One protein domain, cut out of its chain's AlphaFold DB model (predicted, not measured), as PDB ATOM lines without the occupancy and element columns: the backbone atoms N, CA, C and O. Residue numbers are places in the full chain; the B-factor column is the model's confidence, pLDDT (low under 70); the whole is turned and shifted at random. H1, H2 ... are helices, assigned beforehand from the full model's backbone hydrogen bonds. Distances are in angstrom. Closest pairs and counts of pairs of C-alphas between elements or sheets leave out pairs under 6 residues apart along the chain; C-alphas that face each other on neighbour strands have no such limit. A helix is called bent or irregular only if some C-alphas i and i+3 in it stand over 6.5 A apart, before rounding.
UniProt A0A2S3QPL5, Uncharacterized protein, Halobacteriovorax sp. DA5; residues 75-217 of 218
ATOM      1  N   LEU A  75     207.932 136.082 219.130       62.94
ATOM      2  CA  LEU A  75     209.030 136.020 218.162       62.94
ATOM      3  C   LEU A  75     210.175 135.129 218.651       62.94
ATOM      4  O   LEU A  75     210.540 134.170 217.974       62.94
ATOM      5  N   GLU A  76     210.670 135.392 219.860       61.50
ATOM      6  CA  GLU A  76     211.764 134.626 220.469       61.50
ATOM      7  C   GLU A  76     211.395 133.141 220.629       61.50
ATOM      8  O   GLU A  76     212.208 132.236 220.428       61.50
ATOM      9  N   ASN A  77     210.122 132.866 220.924       70.38
ATOM     10  CA  ASN A  77     209.618 131.505 221.056       70.38
ATOM     11  C   ASN A  77     209.231 130.856 219.719       70.38
ATOM     12  O   ASN A  77     209.073 129.633 219.675       70.38
ATOM     13  N   LEU A  78     209.072 131.621 218.637       68.81
ATOM     14  CA  LEU A  78     208.582 131.126 217.352       68.81
ATOM     15  C   LEU A  78     209.598 130.183 216.705       68.81
ATOM     16  O   LEU A  78     209.243 129.073 216.307       68.81
ATOM     17  N   GLU A  79     210.868 130.584 216.677       67.94
ATOM     18  CA  GLU A  79     211.960 129.781 216.120       67.94
ATOM     19  C   GLU A  79     212.129 128.462 216.889       67.94
ATOM     20  O   GLU A  79     212.169 127.373 216.307       67.94
ATOM     21  N   LYS A  80     212.147 128.539 218.225       78.25
ATOM     22  CA  LYS A  80     212.211 127.358 219.092       78.25
ATOM     23  C   LYS A  80     210.995 126.448 218.898       78.25
ATOM     24  O   LYS A  80     211.154 125.237 218.765       78.25
ATOM     25  N   SER A  81     209.795 127.022 218.819       78.94
ATOM     26  CA  SER A  81     208.544 126.297 218.564       78.94
ATOM     27  C   SER A  81     208.571 125.571 217.218       78.94
ATOM     28  O   SER A  81     208.110 124.431 217.129       78.94
ATOM     29  N   ALA A  82     209.152 126.180 216.179       71.38
ATOM     30  CA  ALA A  82     209.321 125.552 214.869       71.38
ATOM     31  C   ALA A  82     210.286 124.358 214.938       71.38
ATOM     32  O   ALA A  82     209.949 123.264 214.471       71.38
ATOM     33  N   LYS A  83     211.443 124.536 215.592       75.06
ATOM     34  CA  LYS A  83     212.446 123.478 215.806       75.06
ATOM     35  C   LYS A  83     211.884 122.301 216.608       75.06
ATOM     36  O   LYS A  83     212.030 121.144 216.202       75.06
ATOM     37  N   ASP A  84     211.197 122.585 217.712       83.88
ATOM     38  CA  ASP A  84     210.586 121.568 218.572       83.88
ATOM     39  C   ASP A  84     209.462 120.818 217.842       83.88
ATOM     40  O   ASP A  84     209.379 119.586 217.916       83.88
ATOM     41  N   PHE A  85     208.631 121.534 217.075       84.00
ATOM     42  CA  PHE A  85     207.573 120.931 216.267       84.00
ATOM     43  C   PHE A  85     208.135 119.989 215.196       84.00
ATOM     44  O   PHE A  85     207.703 118.837 215.106       84.00
ATOM     45  N   LYS A  86     209.144 120.435 214.436       77.31
ATOM     46  CA  LYS A  86     209.840 119.604 213.444       77.31
ATOM     47  C   LYS A  86     210.406 118.342 214.082       77.31
ATOM     48  O   LYS A  86     210.135 117.239 213.608       77.31
ATOM     49  N   LYS A  87     211.154 118.484 215.179       84.62
ATOM     50  CA  LYS A  87     211.745 117.351 215.903       84.62
ATOM     51  C   LYS A  87     210.679 116.344 216.339       84.62
ATOM     52  O   LYS A  87     210.878 115.141 216.185       84.62
ATOM     53  N   SER A  88     209.549 116.835 216.844       90.06
ATOM     54  CA  SER A  88     208.412 116.004 217.246       90.06
ATOM     55  C   SER A  88     207.822 115.223 216.066       90.06
ATOM     56  O   SER A  88     207.697 114.000 216.140       90.06
ATOM     57  N   LYS A  89     207.546 115.892 214.939       83.19
ATOM     58  CA  LYS A  89     206.951 115.243 213.759       83.19
ATOM     59  C   LYS A  89     207.888 114.271 213.055       83.19
ATOM     60  O   LYS A  89     207.436 113.220 212.613       83.19
ATOM     61  N   MET A  90     209.187 114.560 213.015       81.56
ATOM     62  CA  MET A  90     210.174 113.617 212.481       81.56
ATOM     63  C   MET A  90     210.315 112.375 213.363       81.56
ATOM     64  O   MET A  90     210.435 111.267 212.847       81.56
ATOM     65  N   LYS A  91     210.233 112.534 214.690       89.44
ATOM     66  CA  LYS A  91     210.198 111.394 215.610       89.44
ATOM     67  C   LYS A  91     208.960 110.524 215.374       89.44
ATOM     68  O   LYS A  91     209.090 109.311 215.261       89.44
ATOM     69  N   GLU A  92     207.786 111.139 215.242       87.94
ATOM     70  CA  GLU A  92     206.527 110.431 214.967       87.94
ATOM     71  C   GLU A  92     206.581 109.666 213.631       87.94
ATOM     72  O   GLU A  92     206.202 108.496 213.562       87.94
ATOM     73  N   ALA A  93     207.116 110.296 212.579       79.44
ATOM     74  CA  ALA A  93     207.316 109.659 211.278       79.44
ATOM     75  C   ALA A  93     208.278 108.464 211.366       79.44
ATOM     76  O   ALA A  93     208.009 107.417 210.777       79.44
ATOM     77  N   LYS A  94     209.360 108.589 212.146       84.31
ATOM     78  CA  LYS A  94     210.325 107.504 212.349       84.31
ATOM     79  C   LYS A  94     209.723 106.318 213.105       84.31
ATOM     80  O   LYS A  94     209.906 105.176 212.703       84.31
ATOM     81  N   GLU A  95     208.940 106.583 214.150       91.12
ATOM     82  CA  GLU A  95     208.212 105.541 214.882       91.12
ATOM     83  C   GLU A  95     207.218 104.799 213.971       91.12
ATOM     84  O   GLU A  95     207.066 103.581 214.073       91.12
ATOM     85  N   ILE A  96     206.562 105.507 213.045       86.88
ATOM     86  CA  ILE A  96     205.700 104.892 212.026       86.88
ATOM     87  C   ILE A  96     206.504 103.991 211.093       86.88
ATOM     88  O   ILE A  96     206.093 102.854 210.870       86.88
ATOM     89  N   GLU A  97     207.630 104.477 210.572       81.12
ATOM     90  CA  GLU A  97     208.511 103.701 209.698       81.12
ATOM     91  C   GLU A  97     208.977 102.407 210.381       81.12
ATOM     92  O   GLU A  97     208.838 101.322 209.815       81.12
ATOM     93  N   ASP A  98     209.451 102.497 211.625       88.38
ATOM     94  CA  ASP A  98     209.947 101.342 212.374       88.38
ATOM     95  C   ASP A  98     208.828 100.314 212.631       88.38
ATOM     96  O   ASP A  98     209.027  99.109 212.447       88.38
ATOM     97  N   MET A  99     207.615 100.771 212.971       88.50
ATOM     98  CA  MET A  99     206.441  99.894 213.088       88.50
ATOM     99  C   MET A  99     206.079  99.225 211.751       88.50
ATOM    100  O   MET A  99     205.776  98.028 211.731       88.50
ATOM    101  N   MET A 100     206.127  99.968 210.638       84.50
ATOM    102  CA  MET A 100     205.856  99.427 209.302       84.50
ATOM    103  C   MET A 100     206.849  98.318 208.949       84.50
ATOM    104  O   MET A 100     206.421  97.258 208.498       84.50
ATOM    105  N   ILE A 101     208.146  98.528 209.197       83.31
ATOM    106  CA  ILE A 101     209.200  97.533 208.943       83.31
ATOM    107  C   ILE A 101     208.940  96.249 209.744       83.31
ATOM    108  O   ILE A 101     208.993  95.154 209.178       83.31
ATOM    109  N   ILE A 102     208.603  96.369 211.033       88.31
ATOM    110  CA  ILE A 102     208.276  95.220 211.892       88.31
ATOM    111  C   ILE A 102     207.058  94.460 211.350       88.31
ATOM    112  O   ILE A 102     207.081  93.232 211.244       88.31
ATOM    113  N   ASP A 103     205.993  95.169 210.978       88.75
ATOM    114  CA  ASP A 103     204.765  94.542 210.482       88.75
ATOM    115  C   ASP A 103     204.912  93.931 209.082       88.75
ATOM    116  O   ASP A 103     204.220  92.956 208.771       88.75
ATOM    117  N   ILE A 104     205.812  94.466 208.252       83.44
ATOM    118  CA  ILE A 104     206.232  93.842 206.991       83.44
ATOM    119  C   ILE A 104     206.967  92.533 207.290       83.44
ATOM    120  O   ILE A 104     206.586  91.499 206.747       83.44
ATOM    121  N   GLY A 105     207.950  92.543 208.199       84.38
ATOM    122  CA  GLY A 105     208.686  91.337 208.599       84.38
ATOM    123  C   GLY A 105     207.791  90.240 209.189       84.38
ATOM    124  O   GLY A 105     208.043  89.055 208.988       84.38
ATOM    125  N   ASN A 106     206.701  90.634 209.852       89.81
ATOM    126  CA  ASN A 106     205.698  89.729 210.415       89.81
ATOM    127  C   ASN A 106     204.569  89.348 209.434       89.81
ATOM    128  O   ASN A 106     203.639  88.651 209.836       89.81
ATOM    129  N   ASN A 107     204.605  89.802 208.175       85.31
ATOM    130  CA  ASN A 107     203.563  89.574 207.160       85.31
ATOM    131  C   ASN A 107     202.142  90.036 207.563       85.31
ATOM    132  O   ASN A 107     201.147  89.537 207.039       85.31
ATOM    133  N   VAL A 108     202.015  91.010 208.472       88.06
ATOM    134  CA  VAL A 108     200.715  91.566 208.915       88.06
ATOM    135  C   VAL A 108     200.435  92.963 208.357       88.06
ATOM    136  O   VAL A 108     199.367  93.528 208.604       88.06
ATOM    137  N   PHE A 109     201.366  93.516 207.577       80.88
ATOM    138  CA  PHE A 109     201.274  94.859 207.006       80.88
ATOM    139  C   PHE A 109     199.974  95.117 206.232       80.88
ATOM    140  O   PHE A 109     199.362  96.171 206.406       80.88
ATOM    141  N   GLN A 110     199.506  94.155 205.426       79.81
ATOM    142  CA  GLN A 110     198.297  94.323 204.603       79.81
ATOM    143  C   GLN A 110     197.065  94.689 205.439       79.81
ATOM    144  O   GLN A 110     196.304  95.582 205.068       79.81
ATOM    145  N   ASN A 111     196.927  94.086 206.622       85.62
ATOM    146  CA  ASN A 111     195.803  94.326 207.532       85.62
ATOM    147  C   ASN A 111     195.886  95.694 208.229       85.62
ATOM    148  O   ASN A 111     194.894  96.183 208.766       85.62
ATOM    149  N   LYS A 112     197.068  96.320 208.225       85.69
ATOM    150  CA  LYS A 112     197.358  97.591 208.902       85.69
ATOM    151  C   LYS A 112     197.700  98.727 207.934       85.69
ATOM    152  O   LYS A 112     197.957  99.848 208.365       85.69
ATOM    153  N   LYS A 113     197.640  98.488 206.622       79.00
ATOM    154  CA  LYS A 113     197.934  99.477 205.574       79.00
ATOM    155  C   LYS A 113     197.186 100.800 205.774       79.00
ATOM    156  O   LYS A 113     197.806 101.861 205.748       79.00
ATOM    157  N   ASN A 114     195.879 100.735 206.030       80.62
ATOM    158  CA  ASN A 114     195.055 101.930 206.242       80.62
ATOM    159  C   ASN A 114     195.420 102.679 207.531       80.62
ATOM    160  O   ASN A 114     195.362 103.904 207.559       80.62
ATOM    161  N   PHE A 115     195.841 101.962 208.576       88.94
ATOM    162  CA  PHE A 115     196.308 102.570 209.822       88.94
ATOM    163  C   PHE A 115     197.569 103.414 209.589       88.94
ATOM    164  O   PHE A 115     197.617 104.572 210.001       88.94
ATOM    165  N   TYR A 116     198.556 102.871 208.871       82.69
ATOM    166  CA  TYR A 116     199.792 103.587 208.543       82.69
ATOM    167  C   TYR A 116     199.556 104.790 207.637       82.69
ATOM    168  O   TYR A 116     200.061 105.880 207.905       82.69
ATOM    169  N   PHE A 117     198.733 104.610 206.604       77.81
ATOM    170  CA  PHE A 117     198.364 105.690 205.698       77.81
ATOM    171  C   PHE A 117     197.686 106.850 206.439       77.81
ATOM    172  O   PHE A 117     198.080 108.002 206.271       77.81
ATOM    173  N   GLN A 118     196.728 106.550 207.324       81.25
ATOM    174  CA  GLN A 118     196.042 107.581 208.098       81.25
ATOM    175  C   GLN A 118     196.991 108.323 209.047       81.25
ATOM    176  O   GLN A 118     196.889 109.542 209.177       81.25
ATOM    177  N   LYS A 119     197.940 107.624 209.682       86.00
ATOM    178  CA  LYS A 119     198.939 108.274 210.540       86.00
ATOM    179  C   LYS A 119     199.817 109.264 209.768       86.00
ATOM    180  O   LYS A 119     200.011 110.382 210.235       86.00
ATOM    181  N   LEU A 120     200.294 108.894 208.580       76.75
ATOM    182  CA  LEU A 120     201.090 109.800 207.743       76.75
ATOM    183  C   LEU A 120     200.273 110.997 207.235       76.75
ATOM    184  O   LEU A 120     200.788 112.117 207.207       76.75
ATOM    185  N   ILE A 121     198.996 110.791 206.885       78.19
ATOM    186  CA  ILE A 121     198.080 111.896 206.558       78.19
ATOM    187  C   ILE A 121     197.967 112.870 207.730       78.19
ATOM    188  O   ILE A 121     198.106 114.072 207.518       78.19
ATOM    189  N   ASN A 122     197.751 112.371 208.949       81.94
ATOM    190  CA  ASN A 122     197.590 113.227 210.124       81.94
ATOM    191  C   ASN A 122     198.848 114.071 210.376       81.94
ATOM    192  O   ASN A 122     198.742 115.278 210.574       81.94
ATOM    193  N   ILE A 123     200.044 113.476 210.269       79.75
ATOM    194  CA  ILE A 123     201.308 114.226 210.365       79.75
ATOM    195  C   ILE A 123     201.383 115.313 209.287       79.75
ATOM    196  O   ILE A 123     201.757 116.446 209.580       79.75
ATOM    197  N   SER A 124     201.000 114.987 208.051       72.00
ATOM    198  CA  SER A 124     201.037 115.934 206.930       72.00
ATOM    199  C   SER A 124     200.088 117.117 207.151       72.00
ATOM    200  O   SER A 124     200.449 118.265 206.895       72.00
ATOM    201  N   GLN A 125     198.879 116.842 207.648       75.50
ATOM    202  CA  GLN A 125     197.882 117.861 207.979       75.50
ATOM    203  C   GLN A 125     198.351 118.751 209.130       75.50
ATOM    204  O   GLN A 125     198.256 119.973 209.023       75.50
ATOM    205  N   ASP A 126     198.907 118.160 210.188       81.31
ATOM    206  CA  ASP A 126     199.454 118.906 211.319       81.31
ATOM    207  C   ASP A 126     200.568 119.856 210.871       81.31
ATOM    208  O   ASP A 126     200.602 121.011 211.299       81.31
ATOM    209  N   ILE A 127     201.465 119.393 209.992       74.81
ATOM    210  CA  ILE A 127     202.536 120.228 209.435       74.81
ATOM    211  C   ILE A 127     201.948 121.390 208.630       74.81
ATOM    212  O   ILE A 127     202.318 122.531 208.890       74.81
ATOM    213  N   ALA A 128     200.994 121.136 207.729       69.00
ATOM    214  CA  ALA A 128     200.380 122.180 206.906       69.00
ATOM    215  C   ALA A 128     199.619 123.232 207.737       69.00
ATOM    216  O   ALA A 128     199.696 124.433 207.469       69.00
ATOM    217  N   VAL A 129     198.892 122.806 208.776       77.88
ATOM    218  CA  VAL A 129     198.214 123.727 209.704       77.88
ATOM    219  C   VAL A 129     199.239 124.568 210.456       77.88
ATOM    220  O   VAL A 129     199.076 125.783 210.583       77.88
ATOM    221  N   LYS A 130     200.308 123.939 210.949       77.94
ATOM    222  CA  LYS A 130     201.334 124.638 211.715       77.94
ATOM    223  C   LYS A 130     202.117 125.624 210.845       77.94
ATOM    224  O   LYS A 130     202.335 126.744 211.292       77.94
ATOM    225  N   GLU A 131     202.459 125.252 209.615       70.12
ATOM    226  CA  GLU A 131     203.066 126.129 208.606       70.12
ATOM    227  C   GLU A 131     202.227 127.389 208.390       70.12
ATOM    228  O   GLU A 131     202.726 128.505 208.522       70.12
ATOM    229  N   ARG A 132     200.923 127.217 208.148       71.62
ATOM    230  CA  ARG A 132     200.007 128.342 207.958       71.62
ATOM    231  C   ARG A 132     199.956 129.258 209.179       71.62
ATOM    232  O   ARG A 132     199.907 130.474 209.022       71.62
ATOM    233  N   ASN A 133     199.990 128.688 210.381       76.06
ATOM    234  CA  ASN A 133     200.045 129.480 211.605       76.06
ATOM    235  C   ASN A 133     201.350 130.283 211.693       76.06
ATOM    236  O   ASN A 133     201.290 131.460 212.015       76.06
ATOM    237  N   PHE A 134     202.501 129.695 211.354       72.56
ATOM    238  CA  PHE A 134     203.772 130.429 211.316       72.56
ATOM    239  C   PHE A 134     203.755 131.576 210.301       72.56
ATOM    240  O   PHE A 134     204.168 132.680 210.642       72.56
ATOM    241  N   ILE A 135     203.221 131.346 209.097       70.62
ATOM    242  CA  ILE A 135     203.066 132.396 208.076       70.62
ATOM    243  C   ILE A 135     202.193 133.540 208.604       70.62
ATOM    244  O   ILE A 135     202.570 134.700 208.481       70.62
ATOM    245  N   ASN A 136     201.066 133.221 209.247       73.44
ATOM    246  CA  ASN A 136     200.194 134.239 209.831       73.44
ATOM    247  C   ASN A 136     200.901 135.047 210.930       73.44
ATOM    248  O   ASN A 136     200.730 136.261 210.996       73.44
ATOM    249  N   GLU A 137     201.688 134.399 211.795       73.19
ATOM    250  CA  GLU A 137     202.472 135.111 212.813       73.19
ATOM    251  C   GLU A 137     203.481 136.066 212.155       73.19
ATOM    252  O   GLU A 137     203.567 137.224 212.557       73.19
ATOM    253  N   ILE A 138     204.178 135.629 211.102       70.12
ATOM    254  CA  ILE A 138     205.128 136.464 210.346       70.12
ATOM    255  C   ILE A 138     204.434 137.679 209.718       70.12
ATOM    256  O   ILE A 138     204.901 138.814 209.855       70.12
ATOM    257  N   ASP A 139     203.300 137.466 209.055       72.19
ATOM    258  CA  ASP A 139     202.534 138.555 208.444       72.19
ATOM    259  C   ASP A 139     202.025 139.550 209.501       72.19
ATOM    260  O   ASP A 139     202.066 140.765 209.278       72.19
ATOM    261  N   ASN A 140     201.634 139.067 210.686       73.81
ATOM    262  CA  ASN A 140     201.238 139.919 211.809       73.81
ATOM    263  C   ASN A 140     202.397 140.783 212.332       73.81
ATOM    264  O   ASN A 140     202.179 141.950 212.675       73.81
ATOM    265  N   MET A 141     203.632 140.270 212.356       71.25
ATOM    266  CA  MET A 141     204.807 141.069 212.739       71.25
ATOM    267  C   MET A 141     205.062 142.192 211.738       71.25
ATOM    268  O   MET A 141     205.236 143.344 212.133       71.25
ATOM    269  N   ARG A 142     205.008 141.887 210.437       72.56
ATOM    270  CA  ARG A 142     205.198 142.887 209.375       72.56
ATOM    271  C   ARG A 142     204.118 143.960 209.429       72.56
ATOM    272  O   ARG A 142     204.415 145.147 209.316       72.56
ATOM    273  N   ALA A 143     202.871 143.556 209.658       75.06
ATOM    274  CA  ALA A 143     201.770 144.487 209.873       75.06
ATOM    275  C   ALA A 143     201.980 145.349 211.132       75.06
ATOM    276  O   ALA A 143     201.656 146.534 211.115       75.06
ATOM    277  N   THR A 144     202.582 144.799 212.192       74.31
ATOM    278  CA  THR A 144     202.961 145.548 213.403       74.31
ATOM    279  C   THR A 144     204.086 146.556 213.126       74.31
ATOM    280  O   THR A 144     204.005 147.695 213.582       74.31
ATOM    281  N   GLY A 145     205.093 146.198 212.325       76.44
ATOM    282  CA  GLY A 145     206.134 147.128 211.865       76.44
ATOM    283  C   GLY A 145     205.575 148.253 210.985       76.44
ATOM    284  O   GLY A 145     205.862 149.428 211.209       76.44
ATOM    285  N   ALA A 146     204.696 147.918 210.035       78.38
ATOM    286  CA  ALA A 146     204.001 148.895 209.190       78.38
ATOM    287  C   ALA A 146     203.095 149.832 210.004       78.38
ATOM    288  O   ALA A 146     202.921 151.004 209.669       78.38
ATOM    289  N   LEU A 147     202.519 149.317 211.089       77.69
ATOM    290  CA  LEU A 147     201.747 150.093 212.043       77.69
ATOM    291  C   LEU A 147     202.640 151.060 212.837       77.69
ATOM    292  O   LEU A 147     202.295 152.236 212.960       77.69
ATOM    293  N   LEU A 148     203.805 150.608 213.311       79.12
ATOM    294  CA  LEU A 148     204.779 151.467 213.991       79.12
ATOM    295  C   LEU A 148     205.222 152.635 213.104       79.12
ATOM    296  O   LEU A 148     205.298 153.765 213.580       79.12
ATOM    297  N   GLU A 149     205.430 152.387 211.808       84.25
ATOM    298  CA  GLU A 149     205.788 153.422 210.832       84.25
ATOM    299  C   GLU A 149     204.805 154.604 210.830       84.25
ATOM    300  O   GLU A 149     205.223 155.752 210.692       84.25
ATOM    301  N   LYS A 150     203.506 154.353 211.048       83.00
ATOM    302  CA  LYS A 150     202.488 155.416 211.118       83.00
ATOM    303  C   LYS A 150     202.628 156.299 212.349       83.00
ATOM    304  O   LYS A 150     202.201 157.447 212.311       83.00
ATOM    305  N   PHE A 151     203.227 155.789 213.420       81.94
ATOM    306  CA  PHE A 151     203.428 156.544 214.651       81.94
ATOM    307  C   PHE A 151     204.758 157.294 214.700       81.94
ATOM    308  O   PHE A 151     204.847 158.266 215.444       81.94
ATOM    309  N   VAL A 152     205.760 156.903 213.903       84.56
ATOM    310  CA  VAL A 152     207.095 157.536 213.896       84.56
ATOM    311  C   VAL A 152     207.028 159.069 213.777       84.56
ATOM    312  O   VAL A 152     207.625 159.729 214.625       84.56
ATOM    313  N   PRO A 153     206.261 159.678 212.849       87.31
ATOM    314  CA  PRO A 153     206.190 161.143 212.747       87.31
ATOM    315  C   PRO A 153     205.641 161.830 214.005       87.31
ATOM    316  O   PRO A 153     205.936 162.991 214.261       87.31
ATOM    317  N   HIS A 154     204.847 161.117 214.807       84.31
ATOM    318  CA  HIS A 154     204.253 161.628 216.043       84.31
ATOM    319  C   HIS A 154     205.158 161.452 217.271       84.31
ATOM    320  O   HIS A 154     204.795 161.887 218.363       84.31
ATOM    321  N   LEU A 155     206.305 160.794 217.101       82.56
ATOM    322  CA  LEU A 155     207.332 160.611 218.123       82.56
ATOM    323  C   LEU A 155     208.533 161.545 217.892       82.56
ATOM    324  O   LEU A 155     209.379 161.688 218.775       82.56
ATOM    325  N   GLU A 156     208.633 162.178 216.716       84.75
ATOM    326  CA  GLU A 156     209.756 163.053 216.369       84.75
ATOM    327  C   GLU A 156     209.813 164.276 217.289       84.75
ATOM    328  O   GLU A 156     208.882 165.074 217.370       84.75
ATOM    329  N   GLY A 157     210.936 164.412 217.998       81.44
ATOM    330  CA  GLY A 157     211.165 165.500 218.949       81.44
ATOM    331  C   GLY A 157     210.544 165.302 220.336       81.44
ATOM    332  O   GLY A 157     210.769 166.151 221.195       81.44
ATOM    333  N   ASP A 158     209.829 164.198 220.593       85.81
ATOM    334  CA  ASP A 158     209.218 163.892 221.898       85.81
ATOM    335  C   ASP A 158     209.906 162.698 222.583       85.81
ATOM    336  O   ASP A 158     209.392 161.579 222.656       85.81
ATOM    337  N   VAL A 159     211.120 162.953 223.081       84.94
ATOM    338  CA  VAL A 159     211.969 161.950 223.749       84.94
ATOM    339  C   VAL A 159     211.294 161.368 224.997       84.94
ATOM    340  O   VAL A 159     211.399 160.171 225.260       84.94
ATOM    341  N   GLU A 160     210.545 162.183 225.741       86.50
ATOM    342  CA  GLU A 160     209.814 161.732 226.931       86.50
ATOM    343  C   GLU A 160     208.703 160.741 226.566       86.50
ATOM    344  O   GLU A 160     208.527 159.723 227.241       86.50
ATOM    345  N   LEU A 161     207.969 160.989 225.476       81.62
ATOM    346  CA  LEU A 161     206.953 160.061 224.984       81.62
ATOM    347  C   LEU A 161     207.570 158.763 224.456       81.62
ATOM    348  O   LEU A 161     207.036 157.689 224.748       81.62
ATOM    349  N   VAL A 162     208.688 158.845 223.729       76.56
ATOM    350  CA  VAL A 162     209.437 157.669 223.253       76.56
ATOM    351  C   VAL A 162     209.859 156.795 224.432       76.56
ATOM    352  O   VAL A 162     209.515 155.610 224.474       76.56
ATOM    353  N   LYS A 163     210.486 157.393 225.447       78.94
ATOM    354  CA  LYS A 163     210.923 156.685 226.651       78.94
ATOM    355  C   LYS A 163     209.758 156.102 227.441       78.94
ATOM    356  O   LYS A 163     209.799 154.944 227.846       78.94
ATOM    357  N   ALA A 164     208.678 156.863 227.611       78.12
ATOM    358  CA  ALA A 164     207.505 156.420 228.360       78.12
ATOM    359  C   ALA A 164     206.719 155.288 227.676       78.12
ATOM    360  O   ALA A 164     205.987 154.564 228.357       78.12
ATOM    361  N   LYS A 165     206.792 155.164 226.344       75.31
ATOM    362  CA  LYS A 165     206.023 154.164 225.583       75.31
ATOM    363  C   LYS A 165     206.844 152.971 225.137       75.31
ATOM    364  O   LYS A 165     206.325 151.863 225.176       75.31
ATOM    365  N   PHE A 166     208.093 153.179 224.750       73.38
ATOM    366  CA  PHE A 166     208.930 152.133 224.174       73.38
ATOM    367  C   PHE A 166     210.147 151.793 225.032       73.38
ATOM    368  O   PHE A 166     210.788 150.783 224.779       73.38
ATOM    369  N   GLY A 167     210.452 152.597 226.058       76.88
ATOM    370  CA  GLY A 167     211.624 152.387 226.910       76.88
ATOM    371  C   GLY A 167     212.954 152.773 226.257       76.88
ATOM    372  O   GLY A 167     213.992 152.523 226.858       76.88
ATOM    373  N   TYR A 168     212.922 153.387 225.073       78.88
ATOM    374  CA  TYR A 168     214.100 153.849 224.339       78.88
ATOM    375  C   TYR A 168     214.457 155.295 224.678       78.88
ATOM    376  O   TYR A 168     213.590 156.091 225.049       78.88
ATOM    377  N   ASP A 169     215.732 155.640 224.530       81.44
ATOM    378  CA  ASP A 169     216.234 156.991 224.786       81.44
ATOM    379  C   ASP A 169     216.153 157.882 223.534       81.44
ATOM    380  O   ASP A 169     216.326 159.101 223.624       81.44
ATOM    381  N   SER A 170     215.854 157.304 222.367       85.12
ATOM    382  CA  SER A 170     215.784 158.027 221.098       85.12
ATOM    383  C   SER A 170     214.733 157.475 220.133       85.12
ATOM    384  O   SER A 170     214.327 156.315 220.193       85.12
ATOM    385  N   ILE A 171     214.303 158.316 219.187       84.62
ATOM    386  CA  ILE A 171     213.449 157.861 218.086       84.62
ATOM    387  C   ILE A 171     214.206 156.976 217.088       84.62
ATOM    388  O   ILE A 171     213.584 156.168 216.403       84.62
ATOM    389  N   ASP A 172     215.529 157.103 217.008       84.69
ATOM    390  CA  ASP A 172     216.335 156.276 216.112       84.69
ATOM    391  C   ASP A 172     216.242 154.799 216.521       84.69
ATOM    392  O   ASP A 172     215.980 153.958 215.670       84.69
ATOM    393  N   GLU A 173     216.240 154.495 217.822       72.88
ATOM    394  CA  GLU A 173     215.969 153.141 218.336       72.88
ATOM    395  C   GLU A 173     214.549 152.640 217.996       72.88
ATOM    396  O   GLU A 173     214.334 151.455 217.747       72.88
ATOM    397  N   VAL A 174     213.552 153.532 217.918       76.12
ATOM    398  CA  VAL A 174     212.194 153.174 217.460       76.12
ATOM    399  C   VAL A 174     212.172 152.900 215.949       76.12
ATOM    400  O   VAL A 174     211.425 152.034 215.481       76.12
ATOM    401  N   LYS A 175     212.983 153.623 215.168       79.06
ATOM    402  CA  LYS A 175     213.158 153.391 213.725       79.06
ATOM    403  C   LYS A 175     213.894 152.070 213.472       79.06
ATOM    404  O   LYS A 175     213.452 151.316 212.610       79.06
ATOM    405  N   GLU A 176     214.905 151.746 214.273       75.62
ATOM    406  CA  GLU A 176     215.587 150.444 214.263       75.62
ATOM    407  C   GLU A 176     214.644 149.309 214.676       75.62
ATOM    408  O   GLU A 176     214.603 148.277 214.020       75.62
ATOM    409  N   LEU A 177     213.803 149.507 215.696       72.50
ATOM    410  CA  LEU A 177     212.745 148.560 216.064       72.50
ATOM    411  C   LEU A 177     211.781 148.295 214.894       72.50
ATOM    412  O   LEU A 177     211.389 147.153 214.648       72.50
ATOM    413  N   LYS A 178     211.374 149.346 214.175       75.38
ATOM    414  CA  LYS A 178     210.536 149.218 212.976       75.38
ATOM    415  C   LYS A 178     211.246 148.366 211.922       75.38
ATOM    416  O   LYS A 178     210.618 147.460 211.377       75.38
ATOM    417  N   GLU A 179     212.517 148.648 211.651       73.50
ATOM    418  CA  GLU A 179     213.339 147.874 210.714       73.50
ATOM    419  C   GLU A 179     213.477 146.424 211.175       73.50
ATOM    420  O   GLU A 179     213.162 145.534 210.403       73.50
ATOM    421  N   TYR A 180     213.749 146.169 212.453       67.25
ATOM    422  CA  TYR A 180     213.782 144.821 213.017       67.25
ATOM    423  C   TYR A 180     212.461 144.064 212.809       67.25
ATOM    424  O   TYR A 180     212.474 142.917 212.384       67.25
ATOM    425  N   LEU A 181     211.300 144.682 213.047       68.12
ATOM    426  CA  LEU A 181     210.000 144.031 212.816       68.12
ATOM    427  C   LEU A 181     209.737 143.725 211.331       68.12
ATOM    428  O   LEU A 181     209.057 142.746 211.015       68.12
ATOM    429  N   PHE A 182     210.254 144.557 210.423       67.81
ATOM    430  CA  PHE A 182     210.161 144.341 208.978       67.81
ATOM    431  C   PHE A 182     211.149 143.278 208.490       67.81
ATOM    432  O   PHE A 182     210.728 142.315 207.844       67.81
ATOM    433  N   ASP A 183     212.424 143.444 208.826       65.69
ATOM    434  CA  ASP A 183     213.554 142.643 208.366       65.69
ATOM    435  C   ASP A 183     213.548 141.267 209.024       65.69
ATOM    436  O   ASP A 183     213.647 140.268 208.326       65.69
ATOM    437  N   TYR A 184     213.291 141.162 210.331       62.78
ATOM    438  CA  TYR A 184     213.150 139.862 210.993       62.78
ATOM    439  C   TYR A 184     211.906 139.112 210.498       62.78
ATOM    440  O   TYR A 184     211.939 137.897 210.312       62.78
ATOM    441  N   GLY A 185     210.809 139.821 210.199       56.75
ATOM    442  CA  GLY A 185     209.657 139.229 209.511       56.75
ATOM    443  C   GLY A 185     210.000 138.738 208.097       56.75
ATOM    444  O   GLY A 185     209.427 137.759 207.618       56.75
ATOM    445  N   GLN A 186     210.948 139.388 207.423       58.03
ATOM    446  CA  GLN A 186     211.437 138.987 206.108       58.03
ATOM    447  C   GLN A 186     212.428 137.812 206.187       58.03
ATOM    448  O   GLN A 186     212.269 136.860 205.431       58.03
ATOM    449  N   ASP A 187     213.355 137.797 207.142       55.66
ATOM    450  CA  ASP A 187     214.287 136.686 207.380       55.66
ATOM    451  C   ASP A 187     213.549 135.425 207.871       55.66
ATOM    452  O   ASP A 187     213.855 134.292 207.480       55.66
ATOM    453  N   LEU A 188     212.472 135.592 208.647       52.69
ATOM    454  CA  LEU A 188     211.567 134.497 208.995       52.69
ATOM    455  C   LEU A 188     210.785 133.948 207.794       52.69
ATOM    456  O   LEU A 188     210.355 132.796 207.849       52.69
ATOM    457  N   ARG A 189     210.626 134.717 206.705       46.09
ATOM    458  CA  ARG A 189     210.066 134.252 205.420       46.09
ATOM    459  C   ARG A 189     211.040 133.361 204.646       46.09
ATOM    460  O   ARG A 189     210.584 132.570 203.821       46.09
ATOM    461  N   ASP A 190     212.330 133.426 204.962       43.94
ATOM    462  CA  ASP A 190     213.336 132.466 204.498       43.94
ATOM    463  C   ASP A 190     213.505 131.286 205.487       43.94
ATOM    464  O   ASP A 190     213.952 130.199 205.115       43.94
ATOM    465  N   THR A 191     212.998 131.428 206.719       48.34
ATOM    466  CA  THR A 191     212.906 130.380 207.758       48.34
ATOM    467  C   THR A 191     211.768 129.334 207.602       48.34
ATOM    468  O   THR A 191     211.798 128.334 208.334       48.34
ATOM    469  N   PRO A 192     210.835 129.370 206.612       50.50
ATOM    470  CA  PRO A 192     210.038 128.200 206.259       50.50
ATOM    471  C   PRO A 192     210.930 127.037 205.860       50.50
ATOM    472  O   PRO A 192     210.436 125.926 205.850       50.50
ATOM    473  N   LEU A 193     212.227 127.242 205.598       51.62
ATOM    474  CA  LEU A 193     213.186 126.181 205.325       51.62
ATOM    475  C   LEU A 193     213.092 125.018 206.323       51.62
ATOM    476  O   LEU A 193     213.131 123.877 205.897       51.62
ATOM    477  N   GLU A 194     212.891 125.241 207.625       49.56
ATOM    478  CA  GLU A 194     212.801 124.127 208.584       49.56
ATOM    479  C   GLU A 194     211.504 123.306 208.442       49.56
ATOM    480  O   GLU A 194     211.533 122.076 208.552       49.56
ATOM    481  N   ILE A 195     210.382 123.968 208.151       51.16
ATOM    482  CA  ILE A 195     209.066 123.339 207.942       51.16
ATOM    483  C   ILE A 195     208.970 122.738 206.537       51.16
ATOM    484  O   ILE A 195     208.469 121.632 206.369       51.16
ATOM    485  N   GLN A 196     209.531 123.420 205.546       51.97
ATOM    486  CA  GLN A 196     209.729 122.976 204.177       51.97
ATOM    487  C   GLN A 196     210.642 121.750 204.149       51.97
ATOM    488  O   GLN A 196     210.304 120.775 203.498       51.97
ATOM    489  N   MET A 197     211.725 121.727 204.932       56.03
ATOM    490  CA  MET A 197     212.565 120.542 205.123       56.03
ATOM    491  C   MET A 197     211.787 119.410 205.791       56.03
ATOM    492  O   MET A 197     211.956 118.265 205.392       56.03
ATOM    493  N   ALA A 198     210.926 119.698 206.774       48.16
ATOM    494  CA  ALA A 198     210.057 118.682 207.367       48.16
ATOM    495  C   ALA A 198     209.055 118.126 206.337       48.16
ATOM    496  O   ALA A 198     208.864 116.915 206.277       48.16
ATOM    497  N   LEU A 199     208.462 118.982 205.495       49.59
ATOM    498  CA  LEU A 199     207.584 118.603 204.383       49.59
ATOM    499  C   LEU A 199     208.328 117.822 203.300       49.59
ATOM    500  O   LEU A 199     207.788 116.859 202.763       49.59
ATOM    501  N   ASP A 200     209.552 118.212 202.972       57.06
ATOM    502  CA  ASP A 200     210.366 117.575 201.945       57.06
ATOM    503  C   ASP A 200     210.900 116.227 202.438       57.06
ATOM    504  O   ASP A 200     210.823 115.250 201.697       57.06
ATOM    505  N   GLN A 201     211.285 116.111 203.711       54.47
ATOM    506  CA  GLN A 201     211.585 114.828 204.357       54.47
ATOM    507  C   GLN A 201     210.342 113.937 204.460       54.47
ATOM    508  O   GLN A 201     210.440 112.719 204.290       54.47
ATOM    509  N   LEU A 202     209.153 114.512 204.669       48.44
ATOM    510  CA  LEU A 202     207.906 113.749 204.624       48.44
ATOM    511  C   LEU A 202     207.588 113.266 203.204       48.44
ATOM    512  O   LEU A 202     207.172 112.124 203.030       48.44
ATOM    513  N   LYS A 203     207.821 114.100 202.183       51.91
ATOM    514  CA  LYS A 203     207.700 113.718 200.767       51.91
ATOM    515  C   LYS A 203     208.731 112.664 200.381       51.91
ATOM    516  O   LYS A 203     208.405 111.789 199.587       51.91
ATOM    517  N   GLU A 204     209.950 112.718 200.908       57.12
ATOM    518  CA  GLU A 204     210.954 111.664 200.717       57.12
ATOM    519  C   GLU A 204     210.527 110.365 201.396       57.12
ATOM    520  O   GLU A 204     210.542 109.314 200.759       57.12
ATOM    521  N   THR A 205     210.035 110.437 202.634       49.12
ATOM    522  CA  THR A 205     209.451 109.285 203.339       49.12
ATOM    523  C   THR A 205     208.286 108.703 202.534       49.12
ATOM    524  O   THR A 205     208.228 107.500 202.296       49.12
ATOM    525  N   GLN A 206     207.398 109.547 202.005       47.44
ATOM    526  CA  GLN A 206     206.314 109.128 201.119       47.44
ATOM    527  C   GLN A 206     206.851 108.479 199.834       47.44
ATOM    528  O   GLN A 206     206.375 107.413 199.461       47.44
ATOM    529  N   LYS A 207     207.871 109.057 199.186       57.66
ATOM    530  CA  LYS A 207     208.519 108.490 197.991       57.66
ATOM    531  C   LYS A 207     209.194 107.148 198.255       57.66
ATOM    532  O   LYS A 207     209.211 106.325 197.350       57.66
ATOM    533  N   HIS A 208     209.742 106.910 199.444       53.19
ATOM    534  CA  HIS A 208     210.306 105.609 199.817       53.19
ATOM    535  C   HIS A 208     209.216 104.579 200.121       53.19
ATOM    536  O   HIS A 208     209.353 103.405 199.779       53.19
ATOM    537  N   LEU A 209     208.104 105.019 200.711       46.78
ATOM    538  CA  LEU A 209     206.994 104.145 201.069       46.78
ATOM    539  C   LEU A 209     206.070 103.825 199.886       46.78
ATOM    540  O   LEU A 209     205.495 102.740 199.866       46.78
ATOM    541  N   THR A 210     205.929 104.704 198.888       51.09
ATOM    542  CA  THR A 210     205.079 104.471 197.703       51.09
ATOM    543  C   THR A 210     205.475 103.202 196.930       51.09
ATOM    544  O   THR A 210     204.596 102.368 196.722       51.09
ATOM    545  N   PRO A 211     206.756 102.955 196.588       52.41
ATOM    546  CA  PRO A 211     207.193 101.709 195.960       52.41
ATOM    547  C   PRO A 211     206.939 100.481 196.835       52.41
ATOM    548  O   PRO A 211     206.546  99.439 196.323       52.41
ATOM    549  N   VAL A 212     207.121 100.585 198.157       54.38
ATOM    550  CA  VAL A 212     206.789  99.498 199.095       54.38
ATOM    551  C   VAL A 212     205.283  99.216 199.057       54.38
ATOM    552  O   VAL A 212     204.863  98.067 198.965       54.38
ATOM    553  N   TRP A 213     204.455 100.260 199.031       48.09
ATOM    554  CA  TRP A 213     203.000 100.158 198.943       48.09
ATOM    555  C   TRP A 213     202.478  99.606 197.617       48.09
ATOM    556  O   TRP A 213     201.433  98.943 197.611       48.09
ATOM    557  N   GLU A 214     203.154  99.919 196.514       58.22
ATOM    558  CA  GLU A 214     202.807  99.480 195.162       58.22
ATOM    559  C   GLU A 214     203.286  98.051 194.887       58.22
ATOM    560  O   GLU A 214     202.528  97.268 194.314       58.22
ATOM    561  N   ASN A 215     204.477  97.682 195.369       54.94
ATOM    562  CA  ASN A 215     205.048  96.339 195.219       54.94
ATOM    563  C   ASN A 215     204.432  95.302 196.169       54.94
ATOM    564  O   ASN A 215     204.547  94.106 195.928       54.94
ATOM    565  N   LEU A 216     203.736  95.744 197.219       50.00
ATOM    566  CA  LEU A 216     202.931  94.883 198.087       50.00
ATOM    567  C   LEU A 216     201.535  94.578 197.503       50.00
ATOM    568  O   LEU A 216     200.687  94.037 198.205       50.00
ATOM    569  N   LYS A 217     201.262  94.888 196.227       41.72
ATOM    570  CA  LYS A 217     200.168  94.252 195.469       41.72
ATOM    571  C   LYS A 217     200.581  92.823 195.070       41.72
ATOM    572  O   LYS A 217     200.812  92.552 193.894       41.72
TER     573      LYS A 217
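What this domain is: This is residues 75 to 217 of the 218 residues of an uncharacterized protein of Halobacteriovorax sp. DA5 (UniProt A0A2S3QPL5). The model is a long, thin rod of helices built along H2, which runs nearly its full length. H1 and H5 lie side by side with H2 in one half, a three-helix up-and-down bundle in which each runs against the one before it in the chain; H4 packs on H2 in the other half, H5 follows H4 in nearly the same direction, and the short H3 sits at the end beyond H1. The printed part has 143 residues with five named helices, H1 to H5 in chain order, and no named strand: the class is all helix. It is extended, with a radius of gyration of the C-alphas of 23.2 A and spans of 77 by 20 by 17 A.

How they stand to each other: H1, residues 75 to 105, and H2, residues 109 to 154, form a helical hairpin: they touch, opposite ways at a shallow tilt of 8 degrees, and their closest C-alphas, of Asp 103 and Phe 109, are 4.9 A apart. H2 is the hub, touching three other helices. H3, residues 159 to 166, is apart from H1 and H2. It touches H4, residues 171 to 190, the same way at a shallow tilt of 32 degrees; the closest C-alphas, of Val 162 and Ile 171, are 6.5 A apart. H4 touches residues 135 to 152 of H2, opposite ways at a shallow tilt of 22 degrees, with the closest C-alphas, of Gly 145 and Lys 178, 5.0 A apart. H1 and H4 are near each other, with 6 pairs of C-alphas within 10 A. H5, residues 193 to 215, meets H4 only through their link. Residues 194 to 202 of H5 touch H1, the same way at a shallow tilt of 12 degrees, closest at the C-alphas of Lys 86 and Ala 198, 6.2 A. Residues 195 to 202 of H5 touch H2, opposite ways at a shallow tilt of 17 degrees, closest at the C-alphas of Glu 131 and Ile 195, 6.7 A. In H3 every O i to N i+4 pair is within hydrogen-bond range; the counts are 25 of 27 in H1, 36 of 42 in H2, 15 of 16 in H4 and 17 of 19 in H5.

Where its parts are: H1 begins at C-alpha 75, (209.030, 136.020, 218.162), and is 45.7 A long; it is irregular, but only just, with C-alphas 76 and 79 6.51 A apart. H2 is 67.4 A long and ends at C-alpha 154, (204.253, 161.628, 216.043); it has a kink of 25 degrees near residue 116 and is irregular, with C-alphas 111 and 114 7.7 A apart. H3 has 8 residues, and H4 is 28.8 A long. H5 is 32.5 A long and ends at C-alpha 215, (205.048, 96.339, 195.219).

The domain as a whole: The C-alphas of Asn 107 and Gly 157, the two farthest apart, are 77.2 A from each other. The printed part has no cut, and the four links between the helices are tight. The mean pLDDT of the printed part is 72.6; 43 residues are under 70, among them residues 180 to 217, and the mean of H5 is 52.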